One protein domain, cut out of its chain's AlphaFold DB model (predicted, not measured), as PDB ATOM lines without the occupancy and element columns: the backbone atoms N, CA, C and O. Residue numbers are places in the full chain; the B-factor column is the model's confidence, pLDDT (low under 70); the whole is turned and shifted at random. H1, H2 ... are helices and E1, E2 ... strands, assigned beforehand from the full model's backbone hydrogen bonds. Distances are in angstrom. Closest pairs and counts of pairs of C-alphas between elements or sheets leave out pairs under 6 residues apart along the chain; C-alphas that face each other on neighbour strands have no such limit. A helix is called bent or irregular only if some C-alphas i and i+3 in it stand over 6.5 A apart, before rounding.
ATOM      1  N   PHE A  59     134.818 102.979 119.385       57.06
ATOM      2  CA  PHE A  59     133.413 102.757 119.028       57.06
ATOM      3  C   PHE A  59     133.045 101.286 118.756       57.06
ATOM      4  O   PHE A  59     132.111 100.775 119.370       57.06
ATOM      5  N   GLN A  60     133.765 100.595 117.862       59.47
ATOM      6  CA  GLN A  60     133.446  99.212 117.473       59.47
ATOM      7  C   GLN A  60     133.593  98.258 118.660       59.47
ATOM      8  O   GLN A  60     132.745  97.396 118.879       59.47
ATOM      9  N   PHE A  61     134.627  98.474 119.474       64.19
ATOM     10  CA  PHE A  61     134.877  97.681 120.669       64.19
ATOM     11  C   PHE A  61     133.751  97.827 121.702       64.19
ATOM     12  O   PHE A  61     133.257  96.826 122.222       64.19
ATOM     13  N   CYS A  62     133.293  99.057 121.963       78.00
ATOM     14  CA  CYS A  62     132.186  99.287 122.892       78.00
ATOM     15  C   CYS A  62     130.896  98.624 122.391       78.00
ATOM     16  O   CYS A  62     130.229  97.925 123.148       78.00
ATOM     17  N   GLU A  63     130.561  98.761 121.106       79.88
ATOM     18  CA  GLU A  63     129.367  98.124 120.546       79.88
ATOM     19  C   GLU A  63     129.393  96.596 120.637       79.88
ATOM     20  O   GLU A  63     128.372  95.987 120.960       79.88
ATOM     21  N   GLU A  64     130.531  95.959 120.359       85.56
ATOM     22  CA  GLU A  64     130.671  94.502 120.464       85.56
ATOM     23  C   GLU A  64     130.458  94.014 121.898       85.56
ATOM     24  O   GLU A  64     129.749  93.029 122.123       85.56
ATOM     25  N   LYS A  65     131.002  94.733 122.886       85.69
ATOM     26  CA  LYS A  65     130.811  94.415 124.306       85.69
ATOM     27  C   LYS A  65     129.355  94.577 124.729       85.69
ATOM     28  O   LYS A  65     128.811  93.681 125.370       85.69
ATOM     29  N   LEU A  66     128.698  95.665 124.326       89.81
ATOM     30  CA  LEU A  66     127.280  95.891 124.628       89.81
ATOM     31  C   LEU A  66     126.385  94.839 123.955       89.81
ATOM     32  O   LEU A  66     125.466  94.312 124.586       89.81
ATOM     33  N   LYS A  67     126.692  94.456 122.707       90.50
ATOM     34  CA  LYS A  67     126.021  93.345 122.010       90.50
ATOM     35  C   LYS A  67     126.186  92.036 122.771       90.50
ATOM     36  O   LYS A  67     125.200  91.325 122.950       90.50
ATOM     37  N   LYS A  68     127.393  91.741 123.261       91.50
ATOM     38  CA  LYS A  68     127.667  90.538 124.050       91.50
ATOM     39  C   LYS A  68     126.867  90.518 125.351       91.50
ATOM     40  O   LYS A  68     126.195  89.526 125.617       91.50
ATOM     41  N   ILE A  69     126.856  91.623 126.105       91.44
ATOM     42  CA  ILE A  69     126.050  91.763 127.330       91.44
ATOM     43  C   ILE A  69     124.583  91.436 127.038       91.44
ATOM     44  O   ILE A  69     123.982  90.612 127.727       91.44
ATOM     45  N   ARG A  70     124.027  92.016 125.969       91.19
ATOM     46  CA  ARG A  70     122.642  91.783 125.544       91.19
ATOM     47  C   ARG A  70     122.382  90.338 125.119       91.19
ATOM     48  O   ARG A  70     121.370  89.761 125.504       91.19
ATOM     49  N   GLN A  71     123.271  89.752 124.324       92.75
ATOM     50  CA  GLN A  71     123.121  88.390 123.811       92.75
ATOM     51  C   GLN A  71     123.196  87.347 124.931       92.75
ATOM     52  O   GLN A  71     122.432  86.384 124.929       92.75
ATOM     53  N   GLU A  72     124.091  87.556 125.892       92.62
ATOM     54  CA  GLU A  72     124.320  86.645 127.014       92.62
ATOM     55  C   GLU A  72     123.390  86.918 128.203       92.62
ATOM     56  O   GLU A  72     123.421  86.174 129.179       92.62
ATOM     57  N   LYS A  73     122.554  87.967 128.131       91.88
ATOM     58  CA  LYS A  73     121.763  88.481 129.263       91.88
ATOM     59  C   LYS A  73     122.623  88.698 130.516       91.88
ATOM     60  O   LYS A  73     122.195  88.420 131.633       91.88
ATOM     61  N   ALA A  74     123.857  89.149 130.311       90.94
ATOM     62  CA  ALA A  74     124.824  89.313 131.384       90.94
ATOM     63  C   ALA A  74     124.490  90.541 132.236       90.94
ATOM     64  O   ALA A  74     123.972  91.537 131.731       90.94
ATOM     65  N   GLU A  75     124.845  90.481 133.515       92.94
ATOM     66  CA  GLU A  75     124.798  91.615 134.436       92.94
ATOM     67  C   GLU A  75     126.232  92.024 134.772       92.94
ATOM     68  O   GLU A  75     127.028  91.199 135.229       92.94
ATOM     69  N   VAL A  76     126.583  93.280 134.492       90.81
ATOM     70  CA  VAL A  76     127.966  93.768 134.547       90.81
ATOM     71  C   VAL A  76     128.011  95.138 135.209       90.81
ATOM     72  O   VAL A  76     127.153  95.984 134.967       90.81
ATOM     73  N   VAL A  77     129.041  95.373 136.022       90.69
ATOM     74  CA  VAL A  77     129.399  96.722 136.476       90.69
ATOM     75  C   VAL A  77     130.467  97.276 135.543       90.69
ATOM     76  O   VAL A  77     131.521  96.666 135.389       90.69
ATOM     77  N   PHE A  78     130.190  98.419 134.924       87.56
ATOM     78  CA  PHE A  78     131.056  99.066 133.949       87.56
ATOM     79  C   PHE A  78     131.527 100.417 134.488       87.56
ATOM     80  O   PHE A  78     130.706 101.256 134.849       87.56
ATOM     81  N   ILE A  79     132.840 100.639 134.561       86.50
ATOM     82  CA  ILE A  79     133.415 101.913 135.015       86.50
ATOM     83  C   ILE A  79     133.924 102.656 133.790       86.50
ATOM     84  O   ILE A  79     134.897 102.234 133.176       86.50
ATOM     85  N   CYS A  80     133.274 103.754 133.420       83.00
ATOM     86  CA  CYS A  80     133.664 104.509 132.237       83.00
ATOM     87  C   CYS A  80     133.379 105.997 132.362       83.00
ATOM     88  O   CYS A  80     132.637 106.457 133.234       83.00
ATOM     89  N   SER A  81     134.000 106.762 131.469       80.56
ATOM     90  CA  SER A  81     133.682 108.168 131.315       80.56
ATOM     91  C   SER A  81     132.275 108.337 130.741       80.56
ATOM     92  O   SER A  81     131.938 107.763 129.704       80.56
ATOM     93  N   THR A  82     131.481 109.186 131.376       81.69
ATOM     94  CA  THR A  82     130.168 109.624 130.916       81.69
ATOM     95  C   THR A  82     130.346 110.506 129.688       81.69
ATOM     96  O   THR A  82     130.603 111.702 129.804       81.69
ATOM     97  N   TRP A  83     130.254 109.903 128.501       80.94
ATOM     98  CA  TRP A  83     130.523 110.585 127.239       80.94
ATOM     99  C   TRP A  83     129.291 110.568 126.335       80.94
ATOM    100  O   TRP A  83     129.136 109.732 125.449       80.94
ATOM    101  N   THR A  84     128.410 111.542 126.555       79.50
ATOM    102  CA  THR A  84     127.094 111.634 125.900       79.50
ATOM    103  C   THR A  84     127.160 111.812 124.381       79.50
ATOM    104  O   THR A  84     126.233 111.422 123.680       79.50
ATOM    105  N   GLY A  85     128.259 112.366 123.859       78.06
ATOM    106  CA  GLY A  85     128.471 112.569 122.422       78.06
ATOM    107  C   GLY A  85     128.860 111.313 121.636       78.06
ATOM    108  O   GLY A  85     129.050 111.396 120.425       78.06
ATOM    109  N   GLN A  86     129.025 110.162 122.293       81.50
ATOM    110  CA  GLN A  86     129.448 108.930 121.633       81.50
ATOM    111  C   GLN A  86     128.241 108.155 121.065       81.50
ATOM    112  O   GLN A  86     127.258 107.966 121.781       81.50
ATOM    113  N   PRO A  87     128.302 107.619 119.827       82.56
ATOM    114  CA  PRO A  87     127.191 106.884 119.208       82.56
ATOM    115  C   PRO A  87     126.728 105.637 119.972       82.56
ATOM    116  O   PRO A  87     125.567 105.254 119.869       82.56
ATOM    117  N   TRP A  88     127.615 105.004 120.746       85.50
ATOM    118  CA  TRP A  88     127.283 103.831 121.563       85.50
ATOM    119  C   TRP A  88     126.579 104.198 122.877       85.50
ATOM    120  O   TRP A  88     125.984 103.328 123.513       85.50
ATOM    121  N   PHE A  89     126.632 105.464 123.301       86.06
ATOM    122  CA  PHE A  89     126.124 105.892 124.602       86.06
ATOM    123  C   PHE A  89     124.604 105.693 124.764       86.06
ATOM    124  O   PHE A  89     124.192 105.205 125.813       86.06
ATOM    125  N   PRO A  90     123.744 105.952 123.757       87.31
ATOM    126  CA  PRO A  90     122.320 105.620 123.855       87.31
ATOM    127  C   PRO A  90     122.059 104.130 124.117       87.31
ATOM    128  O   PRO A  90     121.302 103.794 125.023       87.31
ATOM    129  N   VAL A  91     122.751 103.236 123.400       88.69
ATOM    130  CA  VAL A  91     122.630 101.776 123.585       88.69
ATOM    131  C   VAL A  91     123.128 101.354 124.967       88.69
ATOM    132  O   VAL A  91     122.561 100.474 125.606       88.69
ATOM    133  N   PHE A  92     124.182 102.000 125.454       90.38
ATOM    134  CA  PHE A  92     124.681 101.795 126.806       90.38
ATOM    135  C   PHE A  92     123.631 102.161 127.868       90.38
ATOM    136  O   PHE A  92     123.405 101.388 128.798       90.38
ATOM    137  N   LEU A  93     122.933 103.289 127.700       89.50
ATOM    138  CA  LEU A  93     121.850 103.703 128.598       89.50
ATOM    139  C   LEU A  93     120.635 102.764 128.537       89.50
ATOM    140  O   LEU A  93     119.990 102.543 129.559       89.50
ATOM    141  N   GLU A  94     120.341 102.168 127.380       91.19
ATOM    142  CA  GLU A  94     119.287 101.150 127.256       91.19
ATOM    143  C   GLU A  94     119.570  99.887 128.079       91.19
ATOM    144  O   GLU A  94     118.628  99.186 128.457       91.19
ATOM    145  N   LEU A  95     120.843  99.590 128.349       92.69
ATOM    146  CA  LEU A  95     121.266  98.455 129.168       92.69
ATOM    147  C   LEU A  95     121.394  98.819 130.651       92.69
ATOM    148  O   LEU A  95     121.511  97.919 131.480       92.69
ATOM    149  N   ALA A  96     121.372 100.105 131.011       92.81
ATOM    150  CA  ALA A  96     121.488 100.535 132.398       92.81
ATOM    151  C   ALA A  96     120.292 100.047 133.230       92.81
ATOM    152  O   ALA A  96     119.133 100.200 132.838       92.81
ATOM    153  N   CYS A  97     120.584  99.457 134.387       93.12
ATOM    154  CA  CYS A  97     119.587  98.856 135.273       93.12
ATOM    155  C   CYS A  97     119.677  99.325 136.731       93.12
ATOM    156  O   CYS A  97     118.949  98.816 137.581       93.12
ATOM    157  N   ASP A  98     120.560 100.278 137.028       90.62
ATOM    158  CA  ASP A  98     120.662 100.923 138.337       90.62
ATOM    159  C   ASP A  98     121.171 102.362 138.185       90.62
ATOM    160  O   ASP A  98     121.662 102.758 137.123       90.62
ATOM    161  N   VAL A  99     121.047 103.151 139.252       89.00
ATOM    162  CA  VAL A  99     121.525 104.531 139.292       89.00
ATOM    163  C   VAL A  99     123.052 104.531 139.237       89.00
ATOM    164  O   VAL A  99     123.683 103.980 140.144       89.00
ATOM    165  N   PRO A 100     123.673 105.156 138.223       90.44
ATOM    166  CA  PRO A 100     125.120 105.272 138.162       90.44
ATOM    167  C   PRO A 100     125.685 106.012 139.372       90.44
ATOM    168  O   PRO A 100     125.119 106.998 139.856       90.44
ATOM    169  N   MET A 101     126.846 105.553 139.826       87.62
ATOM    170  CA  MET A 101     127.629 106.219 140.860       87.62
ATOM    171  C   MET A 101     128.697 107.074 140.194       87.62
ATOM    172  O   MET A 101     129.606 106.551 139.552       87.62
ATOM    173  N   MET A 102     128.580 108.387 140.333       85.69
ATOM    174  CA  MET A 102     129.546 109.340 139.814       85.69
ATOM    175  C   MET A 102     130.720 109.450 140.783       85.69
ATOM    176  O   MET A 102     130.535 109.706 141.973       85.69
ATOM    177  N   PHE A 103     131.932 109.266 140.270       82.50
ATOM    178  CA  PHE A 103     133.140 109.512 141.043       82.50
ATOM    179  C   PHE A 103     133.398 111.016 141.143       82.50
ATOM    180  O   PHE A 103     133.079 111.783 140.228       82.50
ATOM    181  N   HIS A 104     134.029 111.435 142.242       79.00
ATOM    182  CA  HIS A 104     134.589 112.777 142.336       79.00
ATOM    183  C   HIS A 104     135.553 113.019 141.171       79.00
ATOM    184  O   HIS A 104     136.330 112.136 140.798       79.00
ATOM    185  N   GLN A 105     135.498 114.219 140.592       70.25
ATOM    186  CA  GLN A 105     136.468 114.627 139.584       70.25
ATOM    187  C   GLN A 105     137.835 114.772 140.246       70.25
ATOM    188  O   GLN A 105     138.163 115.810 140.813       70.25
ATOM    189  N   GLU A 106     138.641 113.723 140.157       66.88
ATOM    190  CA  GLU A 106     140.056 113.811 140.466       66.88
ATOM    191  C   GLU A 106     140.852 113.983 139.180       66.88
ATOM    192  O   GLU A 106     140.713 113.218 138.221       66.88
ATOM    193  N   SER A 107     141.727 114.988 139.166       62.03
ATOM    194  CA  SER A 107     142.551 115.308 137.999       62.03
ATOM    195  C   SER A 107     143.503 114.181 137.592       62.03
ATOM    196  O   SER A 107     144.023 114.216 136.484       62.03
ATOM    197  N   SER A 108     143.736 113.218 138.485       62.16
ATOM    198  CA  SER A 108     144.571 112.034 138.285       62.16
ATOM    199  C   SER A 108     143.839 110.881 137.585       62.16
ATOM    200  O   SER A 108     144.490 110.058 136.949       62.16
ATOM    201  N   LEU A 109     142.504 110.814 137.670       60.16
ATOM    202  CA  LEU A 109     141.721 109.663 137.190       60.16
ATOM    203  C   LEU A 109     141.503 109.654 135.671       60.16
ATOM    204  O   LEU A 109     141.126 108.629 135.110       60.16
ATOM    205  N   LEU A 110     141.733 110.786 135.004       63.97
ATOM    206  CA  LEU A 110     141.581 110.948 133.554       63.97
ATOM    207  C   LEU A 110     142.856 111.559 132.942       63.97
ATOM    208  O   LEU A 110     142.794 112.465 132.106       63.97
ATOM    209  N   MET A 111     144.017 111.091 133.404       62.66
ATOM    210  CA  MET A 111     145.305 111.422 132.796       62.66
ATOM    211  C   MET A 111     145.637 110.448 131.664       62.66
ATOM    212  O   MET A 111     145.302 109.265 131.717       62.66
ATOM    213  N   SER A 112     146.301 110.966 130.636       62.91
ATOM    214  CA  SER A 112     146.945 110.166 129.599       62.91
ATOM    215  C   SER A 112     148.068 109.307 130.193       62.91
ATOM    216  O   SER A 112     148.583 109.583 131.276       62.91
ATOM    217  N   VAL A 113     148.510 108.298 129.439       58.97
ATOM    218  CA  VAL A 113     149.707 107.492 129.743       58.97
ATOM    219  C   VAL A 113     150.966 108.368 129.865       58.97
ATOM    220  O   VAL A 113     151.912 107.990 130.546       58.97
ATOM    221  N   ILE A 114     150.958 109.551 129.245       70.12
ATOM    222  CA  ILE A 114     152.043 110.547 129.287       70.12
ATOM    223  C   ILE A 114     151.761 111.637 130.348       70.12
ATOM    224  O   ILE A 114     152.295 112.736 130.281       70.12
ATOM    225  N   GLU A 115     150.867 111.369 131.308       64.88
ATOM    226  CA  GLU A 115     150.458 112.288 132.390       64.88
ATOM    227  C   GLU A 115     149.819 113.612 131.923       64.88
ATOM    228  O   GLU A 115     149.572 114.525 132.714       64.88
ATOM    229  N   GLU A 116     149.470 113.720 130.641       67.12
ATOM    230  CA  GLU A 116     148.737 114.869 130.122       67.12
ATOM    231  C   GLU A 116     147.265 114.811 130.538       67.12
ATOM    232  O   GLU A 116     146.583 113.789 130.403       67.12
ATOM    233  N   LYS A 117     146.747 115.935 131.042       63.34
ATOM    234  CA  LYS A 117     145.329 116.063 131.383       63.34
ATOM    235  C   LYS A 117     144.500 116.103 130.107       63.34
ATOM    236  O   LYS A 117     144.767 116.903 129.214       63.34
ATOM    237  N   HIS A 118     143.444 115.297 130.057       60.03
ATOM    238  CA  HIS A 118     142.512 115.339 128.939       60.03
ATOM    239  C   HIS A 118     141.883 116.742 128.794       60.03
ATOM    240  O   HIS A 118     141.422 117.288 129.798       60.03
ATOM    241  N   PRO A 119     141.757 117.324 127.584       62.66
ATOM    242  CA  PRO A 119     141.191 118.668 127.407       62.66
ATOM    243  C   PRO A 119     139.784 118.844 128.002       62.66
ATOM    244  O   PRO A 119     139.438 119.926 128.472       62.66
ATOM    245  N   LEU A 120     138.984 117.766 128.034       62.91
ATOM    246  CA  LEU A 120     137.635 117.771 128.625       62.91
ATOM    247  C   LEU A 120     137.609 117.698 130.161       62.91
ATOM    248  O   LEU A 120     136.549 117.901 130.746       62.91
ATOM    249  N   LEU A 121     138.743 117.436 130.823       61.88
ATOM    250  CA  LEU A 121     138.851 117.651 132.270       61.88
ATOM    251  C   LEU A 121     138.776 119.142 132.596       61.88
ATOM    252  O   LEU A 121     138.139 119.527 133.566       61.88
ATOM    253  N   THR A 122     139.402 119.985 131.771       59.28
ATOM    254  CA  THR A 122     139.470 121.437 131.993       59.28
ATOM    255  C   THR A 122     138.106 122.109 131.842       59.28
ATOM    256  O   THR A 122     137.859 123.146 132.448       59.28
ATOM    257  N   SER A 123     137.211 121.520 131.044       62.25
ATOM    258  CA  SER A 123     135.839 121.999 130.848       62.25
ATOM    259  C   SER A 123     134.807 121.309 131.744       62.25
ATOM    260  O   SER A 123     133.613 121.532 131.554       62.25
ATOM    261  N   ASN A 124     135.234 120.444 132.676       62.12
ATOM    262  CA  ASN A 124     134.363 119.538 133.435       62.12
ATOM    263  C   ASN A 124     133.395 118.726 132.549       62.12
ATOM    264  O   ASN A 124     132.358 118.270 133.014       62.12
ATOM    265  N   GLY A 125     133.718 118.525 131.269       65.44
ATOM    266  CA  GLY A 125     132.840 117.854 130.309       65.44
ATOM    267  C   GLY A 125     132.900 116.329 130.377       65.44
ATOM    268  O   GLY A 125     132.172 115.658 129.648       65.44
ATOM    269  N   LEU A 126     133.786 115.776 131.210       73.44
ATOM    270  CA  LEU A 126     133.984 114.341 131.356       73.44
ATOM    271  C   LEU A 126     133.965 113.957 132.837       73.44
ATOM    272  O   LEU A 126     134.754 114.458 133.641       73.44
ATOM    273  N   HIS A 127     133.067 113.041 133.183       78.44
ATOM    274  CA  HIS A 127     132.952 112.487 134.527       78.44
ATOM    275  C   HIS A 127     133.124 110.980 134.482       78.44
ATOM    276  O   HIS A 127     132.538 110.326 133.622       78.44
ATOM    277  N   LEU A 128     133.882 110.415 135.415       84.38
ATOM    278  CA  LEU A 128     133.937 108.969 135.577       84.38
ATOM    279  C   LEU A 128     132.710 108.515 136.372       84.38
ATOM    280  O   LEU A 128     132.380 109.111 137.398       84.38
ATOM    281  N   ALA A 129     132.053 107.451 135.923       86.69
ATOM    282  CA  ALA A 129     130.940 106.853 136.645       86.69
ATOM    283  C   ALA A 129     130.992 105.323 136.583       86.69
ATOM    284  O   ALA A 129     131.456 104.732 135.605       86.69
ATOM    285  N   ALA A 130     130.524 104.688 137.653       89.75
ATOM    286  CA  ALA A 130     130.263 103.261 137.709       89.75
ATOM    287  C   ALA A 130     128.795 103.013 137.370       89.75
ATOM    288  O   ALA A 130     127.892 103.576 137.989       89.75
ATOM    289  N   TRP A 131     128.570 102.145 136.396       91.12
ATOM    290  CA  TRP A 131     127.268 101.831 135.837       91.12
ATOM    291  C   TRP A 131     126.946 100.373 136.069       91.12
ATOM    292  O   TRP A 131     127.807  99.512 135.898       91.12
ATOM    293  N   LYS A 132     125.692 100.085 136.397       93.06
ATOM    294  CA  LYS A 132     125.182  98.722 136.403       93.06
ATOM    295  C   LYS A 132     124.420  98.480 135.108       93.06
ATOM    296  O   LYS A 132     123.463  99.198 134.820       93.06
ATOM    297  N   LEU A 133     124.861  97.494 134.336       93.56
ATOM    298  CA  LEU A 133     124.270  97.117 133.058       93.56
ATOM    299  C   LEU A 133     123.665  95.719 133.148       93.56
ATOM    300  O   LEU A 133     124.235  94.832 133.784       93.56
ATOM    301  N   SER A 134     122.548  95.509 132.461       93.81
ATOM    302  CA  SER A 134     121.927  94.203 132.280       93.81
ATOM    303  C   SER A 134     121.533  93.987 130.826       93.81
ATOM    304  O   SER A 134     120.912  94.842 130.196       93.81
ATOM    305  N   GLY A 135     121.861  92.810 130.300       92.94
ATOM    306  CA  GLY A 135     121.344  92.331 129.021       92.94
ATOM    307  C   GLY A 135     119.903  91.817 129.089       92.94
ATOM    308  O   GLY A 135     119.323  91.507 128.047       92.94
ATOM    309  N   ASP A 136     119.314  91.707 130.285       93.38
ATOM    310  CA  ASP A 136     117.890  91.426 130.433       93.38
ATOM    311  C   ASP A 136     117.067  92.705 130.230       93.38
ATOM    312  O   ASP A 136     117.002  93.592 131.088       93.38
ATOM    313  N   ASN A 137     116.388  92.767 129.083       89.25
ATOM    314  CA  ASN A 137     115.549  93.900 128.707       89.25
ATOM    315  C   ASN A 137     114.433  94.179 129.720       89.25
ATOM    316  O   ASN A 137     114.001  95.323 129.801       89.25
ATOM    317  N   PHE A 138     113.942  93.181 130.467       92.69
ATOM    318  CA  PHE A 138     112.913  93.424 131.480       92.69
ATOM    319  C   PHE A 138     113.473  94.272 132.619       92.69
ATOM    320  O   PHE A 138     112.876  95.284 132.961       92.69
ATOM    321  N   VAL A 139     114.664  93.937 133.116       92.00
ATOM    322  CA  VAL A 139     115.304  94.659 134.222       92.00
ATOM    323  C   VAL A 139     115.625  96.100 133.819       92.00
ATOM    324  O   VAL A 139     115.265  97.037 134.530       92.00
ATOM    325  N   ALA A 140     116.261  96.297 132.661       89.38
ATOM    326  CA  ALA A 140     116.623  97.637 132.201       89.38
ATOM    327  C   ALA A 140     115.386  98.493 131.867       89.38
ATOM    328  O   ALA A 140     115.351  99.694 132.145       89.38
ATOM    329  N   ARG A 141     114.333  97.882 131.306       89.81
ATOM    330  CA  ARG A 141     113.071  98.573 131.021       89.81
ATOM    331  C   ARG A 141     112.319  98.931 132.300       89.81
ATOM    332  O   ARG A 141     111.817 100.044 132.393       89.81
ATOM    333  N   ASP A 142     112.245  98.029 133.274       90.19
ATOM    334  CA  ASP A 142     111.577  98.286 134.553       90.19
ATOM    335  C   ASP A 142     112.289  99.407 135.317       90.19
ATOM    336  O   ASP A 142     111.629 100.310 135.832       90.19
ATOM    337  N   PHE A 143     113.627  99.428 135.278       88.31
ATOM    338  CA  PHE A 143     114.428 100.555 135.754       88.31
ATOM    339  C   PHE A 143     114.024 101.860 135.050       88.31
ATOM    340  O   PHE A 143     113.627 102.818 135.712       88.31
ATOM    341  N   ARG A 144     114.028 101.914 133.711       86.06
ATOM    342  CA  ARG A 144     113.603 103.124 132.976       86.06
ATOM    343  C   ARG A 144     112.163 103.534 133.286       86.06
ATOM    344  O   ARG A 144     111.899 104.723 133.448       86.06
ATOM    345  N   HIS A 145     111.240 102.582 133.412       86.31
ATOM    346  CA  HIS A 145     109.852 102.863 133.775       86.31
ATOM    347  C   HIS A 145     109.739 103.472 135.166       86.31
ATOM    348  O   HIS A 145     109.033 104.469 135.331       86.31
ATOM    349  N   GLN A 146     110.469 102.925 136.138       82.81
ATOM    350  CA  GLN A 146     110.540 103.478 137.481       82.81
ATOM    351  C   GLN A 146     110.953 104.956 137.431       82.81
ATOM    352  O   GLN A 146     110.272 105.787 138.022       82.81
ATOM    353  N   TRP A 147     111.978 105.315 136.652       71.94
ATOM    354  CA  TRP A 147     112.433 106.709 136.528       71.94
ATOM    355  C   TRP A 147     111.556 107.599 135.654       71.94
ATOM    356  O   TRP A 147     111.482 108.795 135.910       71.94
ATOM    357  N   SER A 148     110.840 107.045 134.675       68.62
ATOM    358  CA  SER A 148     109.843 107.804 133.908       68.62
ATOM    359  C   SER A 148     108.658 108.242 134.775       68.62
ATOM    360  O   SER A 148     108.083 109.303 134.552       68.62
ATOM    361  N   ALA A 149     108.317 107.439 135.791       63.19
ATOM    362  CA  ALA A 149     107.263 107.752 136.749       63.19
ATOM    363  C   ALA A 149     107.708 108.795 137.789       63.19
ATOM    364  O   ALA A 149     106.871 109.523 138.328       63.19
ATOM    365  N   PHE A 150     109.015 108.911 138.045       57.41
ATOM    366  CA  PHE A 150     109.582 110.008 138.821       57.41
ATOM    367  C   PHE A 150     109.683 111.260 137.940       57.41
ATOM    368  O   PHE A 150     110.726 111.572 137.367       57.41
ATOM    369  N   LEU A 151     108.580 112.009 137.847       49.19
ATOM    370  CA  LEU A 151     108.625 113.418 137.464       49.19
ATOM    371  C   LEU A 151     109.503 114.141 138.488       49.19
ATOM    372  O   LEU A 151     109.062 114.457 139.592       49.19
ATOM    373  N   TRP A 152     110.768 114.354 138.143       52.09
ATOM    374  CA  TRP A 152     111.639 115.206 138.934       52.09
ATOM    375  C   TRP A 152     111.038 116.612 138.934       52.09
ATOM    376  O   TRP A 152     110.796 117.139 137.843       52.09
ATOM    377  N   PRO A 153     110.790 117.240 140.099       41.25
ATOM    378  CA  PRO A 153     110.604 118.677 140.094       41.25
ATOM    379  C   PRO A 153     111.867 119.267 139.464       41.25
ATOM    380  O   PRO A 153     112.979 118.916 139.863       41.25
ATOM    381  N   GLU A 168     124.256 114.076 146.814       58.44
ATOM    382  CA  GLU A 168     123.544 114.851 145.792       58.44
ATOM    383  C   GLU A 168     123.200 113.949 144.594       58.44
ATOM    384  O   GLU A 168     124.043 113.200 144.083       58.44
ATOM    385  N   ILE A 169     121.928 113.991 144.187       61.44
ATOM    386  CA  ILE A 169     121.424 113.290 143.007       61.44
ATOM    387  C   ILE A 169     121.277 114.319 141.892       61.44
ATOM    388  O   ILE A 169     120.436 115.212 141.990       61.44
ATOM    389  N   GLY A 170     122.082 114.196 140.838       73.94
ATOM    390  CA  GLY A 170     121.960 115.022 139.634       73.94
ATOM    391  C   GLY A 170     121.461 114.224 138.429       73.94
ATOM    392  O   GLY A 170     121.137 113.043 138.544       73.94
ATOM    393  N   ILE A 171     121.411 114.860 137.254       74.44
ATOM    394  CA  ILE A 171     121.014 114.230 135.982       74.44
ATOM    395  C   ILE A 171     122.254 114.071 135.096       74.44
ATOM    396  O   ILE A 171     122.937 115.056 134.828       74.44
ATOM    397  N   ILE A 172     122.534 112.848 134.628       76.31
ATOM    398  CA  ILE A 172     123.635 112.581 133.683       76.31
ATOM    399  C   ILE A 172     123.179 112.770 132.230       76.31
ATOM    400  O   ILE A 172     123.918 113.323 131.420       76.31
ATOM    401  N   SER A 173     121.998 112.259 131.867       74.75
ATOM    402  CA  SER A 173     121.533 112.251 130.471       74.75
ATOM    403  C   SER A 173     120.022 112.014 130.358       74.75
ATOM    404  O   SER A 173     119.327 111.842 131.361       74.75
ATOM    405  N   VAL A 174     119.518 111.978 129.121       74.69
ATOM    406  CA  VAL A 174     118.145 111.613 128.755       74.69
ATOM    407  C   VAL A 174     118.177 110.433 127.775       74.69
ATOM    408  O   VAL A 174     118.846 110.501 126.747       74.69
ATOM    409  N   CYS A 175     117.447 109.359 128.076       72.81
ATOM    410  CA  CYS A 175     117.267 108.190 127.206       72.81
ATOM    411  C   CYS A 175     115.772 108.005 126.936       72.81
ATOM    412  O   CYS A 175     114.999 107.901 127.882       72.81
ATOM    413  N   GLU A 176     115.349 108.019 125.668       72.62
ATOM    414  CA  GLU A 176     113.929 107.875 125.281       72.62
ATOM    415  C   GLU A 176     112.984 108.873 125.994       72.62
ATOM    416  O   GLU A 176     111.842 108.560 126.319       72.62
ATOM    417  N   GLY A 177     113.462 110.091 126.278       72.69
ATOM    418  CA  GLY A 177     112.706 111.103 127.032       72.69
ATOM    419  C   GLY A 177     112.730 110.922 128.557       72.69
ATOM    420  O   GLY A 177     112.204 111.769 129.276       72.69
ATOM    421  N   VAL A 178     113.383 109.876 129.068       74.31
ATOM    422  CA  VAL A 178     113.557 109.609 130.501       74.31
ATOM    423  C   VAL A 178     114.884 110.188 130.989       74.31
ATOM    424  O   VAL A 178     115.950 109.848 130.474       74.31
ATOM    425  N   ARG A 179     114.831 111.063 132.001       80.62
ATOM    426  CA  ARG A 179     116.019 111.612 132.679       80.62
ATOM    427  C   ARG A 179     116.683 110.514 133.518       80.62
ATOM    428  O   ARG A 179     116.021 109.896 134.349       80.62
ATOM    429  N   ILE A 180     117.982 110.293 133.322       77.00
ATOM    430  CA  ILE A 180     118.765 109.299 134.065       77.00
ATOM    431  C   ILE A 180     119.523 109.999 135.197       77.00
ATOM    432  O   ILE A 180     120.385 110.845 134.914       77.00
ATOM    433  N   PRO A 181     119.212 109.676 136.464       82.25
ATOM    434  CA  PRO A 181     119.879 110.280 137.603       82.25
ATOM    435  C   PRO A 181     121.262 109.672 137.828       82.25
ATOM    436  O   PRO A 181     121.577 108.608 137.304       82.25
ATOM    437  N   TYR A 182     122.058 110.308 138.676       79.75
ATOM    438  CA  TYR A 182     123.279 109.739 139.237       79.75
ATOM    439  C   TYR A 182     123.370 110.019 140.726       79.75
ATOM    440  O   TYR A 182     122.734 110.944 141.218       79.75
ATOM    441  N   ARG A 183     124.191 109.252 141.440       83.00
ATOM    442  CA  ARG A 183     124.578 109.560 142.822       83.00
ATOM    443  C   ARG A 183     126.038 109.968 142.859       83.00
ATOM    444  O   ARG A 183     126.875 109.214 142.372       83.00
ATOM    445  N   GLN A 184     126.337 111.128 143.429       81.88
ATOM    446  CA  GLN A 184     127.712 111.503 143.750       81.88
ATOM    447  C   GLN A 184     128.216 110.603 144.893       81.88
ATOM    448  O   GLN A 184     127.536 110.484 145.919       81.88
ATOM    449  N   LEU A 185     129.357 109.929 144.693       71.38
ATOM    450  CA  LEU A 185     130.076 109.226 145.770       71.38
ATOM    451  C   LEU A 185     130.691 110.199 146.774       71.38
ATOM    452  O   LEU A 185     130.809 111.382 146.411       71.38
TER     453      LEU A 185
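This is residues 59 to 153 and 168 to 185 of the 185 residues of an uncharacterized protein of Daphnia magna (UniProt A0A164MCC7). Two antiparallel strand pairs, E1 with E2 and the hairpin E3 with E4, make a bent wall round H2, with residues 100 to 102 of a long link running between E2 and E4. H1 lies beside H2, H4 meets the end of H2 crosswise and covers part of E4, and the loop with H3 reaches far to one end. The printed part has 113 residues, in the order H1, E1, H2, H3, E2, H4, E3, E4, and its class is mixed, helices and strands. It is compact, with a radius of gyration of the C-alphas of 14.6 A and spans of 42 by 37 by 22 A.

H1, residues 59 to 72, begins at C-alpha 59 (133.413, 102.757, 119.028) and is 20.2 A long. E1, residues 75 to 82, measures 19.1 A and bends by 61 degrees at residue 79. H2 is residues 89 to 95 and H3 residues 119 to 122. E2, residues 127 to 134, measures 21.5 A, and H4, residues 137 to 149, 18.0 A. E3 is residues 169 to 175; E4, residues 178 to 184, ends at C-alpha 184 (127.712, 111.503, 143.750).

H1 touches H2 with residues 66 to 70 alone, at a shallow tilt of 10 degrees, the same way; the closest C-alphas are Leu 66 and Phe 92, 6.8 A. N 78 of E1 and O 131 of E2 are within hydrogen-bond range, 2.8 A. H4 touches H2 with residues 137 to 141 alone, about perpendicular at 76 degrees; the closest C-alphas are Leu 95 and Ala 140, 5.6 A. In the hairpin E3 and E4, N 180 and O 173 are 2.8 A apart. H1, H2 and H4 have every O i to N i+4 pair within hydrogen-bond range; H3 is too short for one.

The C-alphas farthest apart, Ile 114 and Ala 149, are 45.5 A apart. Residues 154 to 167 are not printed, a gap of 14.6 A between C-alphas 153 and 168. The link H2 to H3 is long. Mean pLDDT of the printed part is 78.5; residues under 70 include 106 to 113 and 115 to 125.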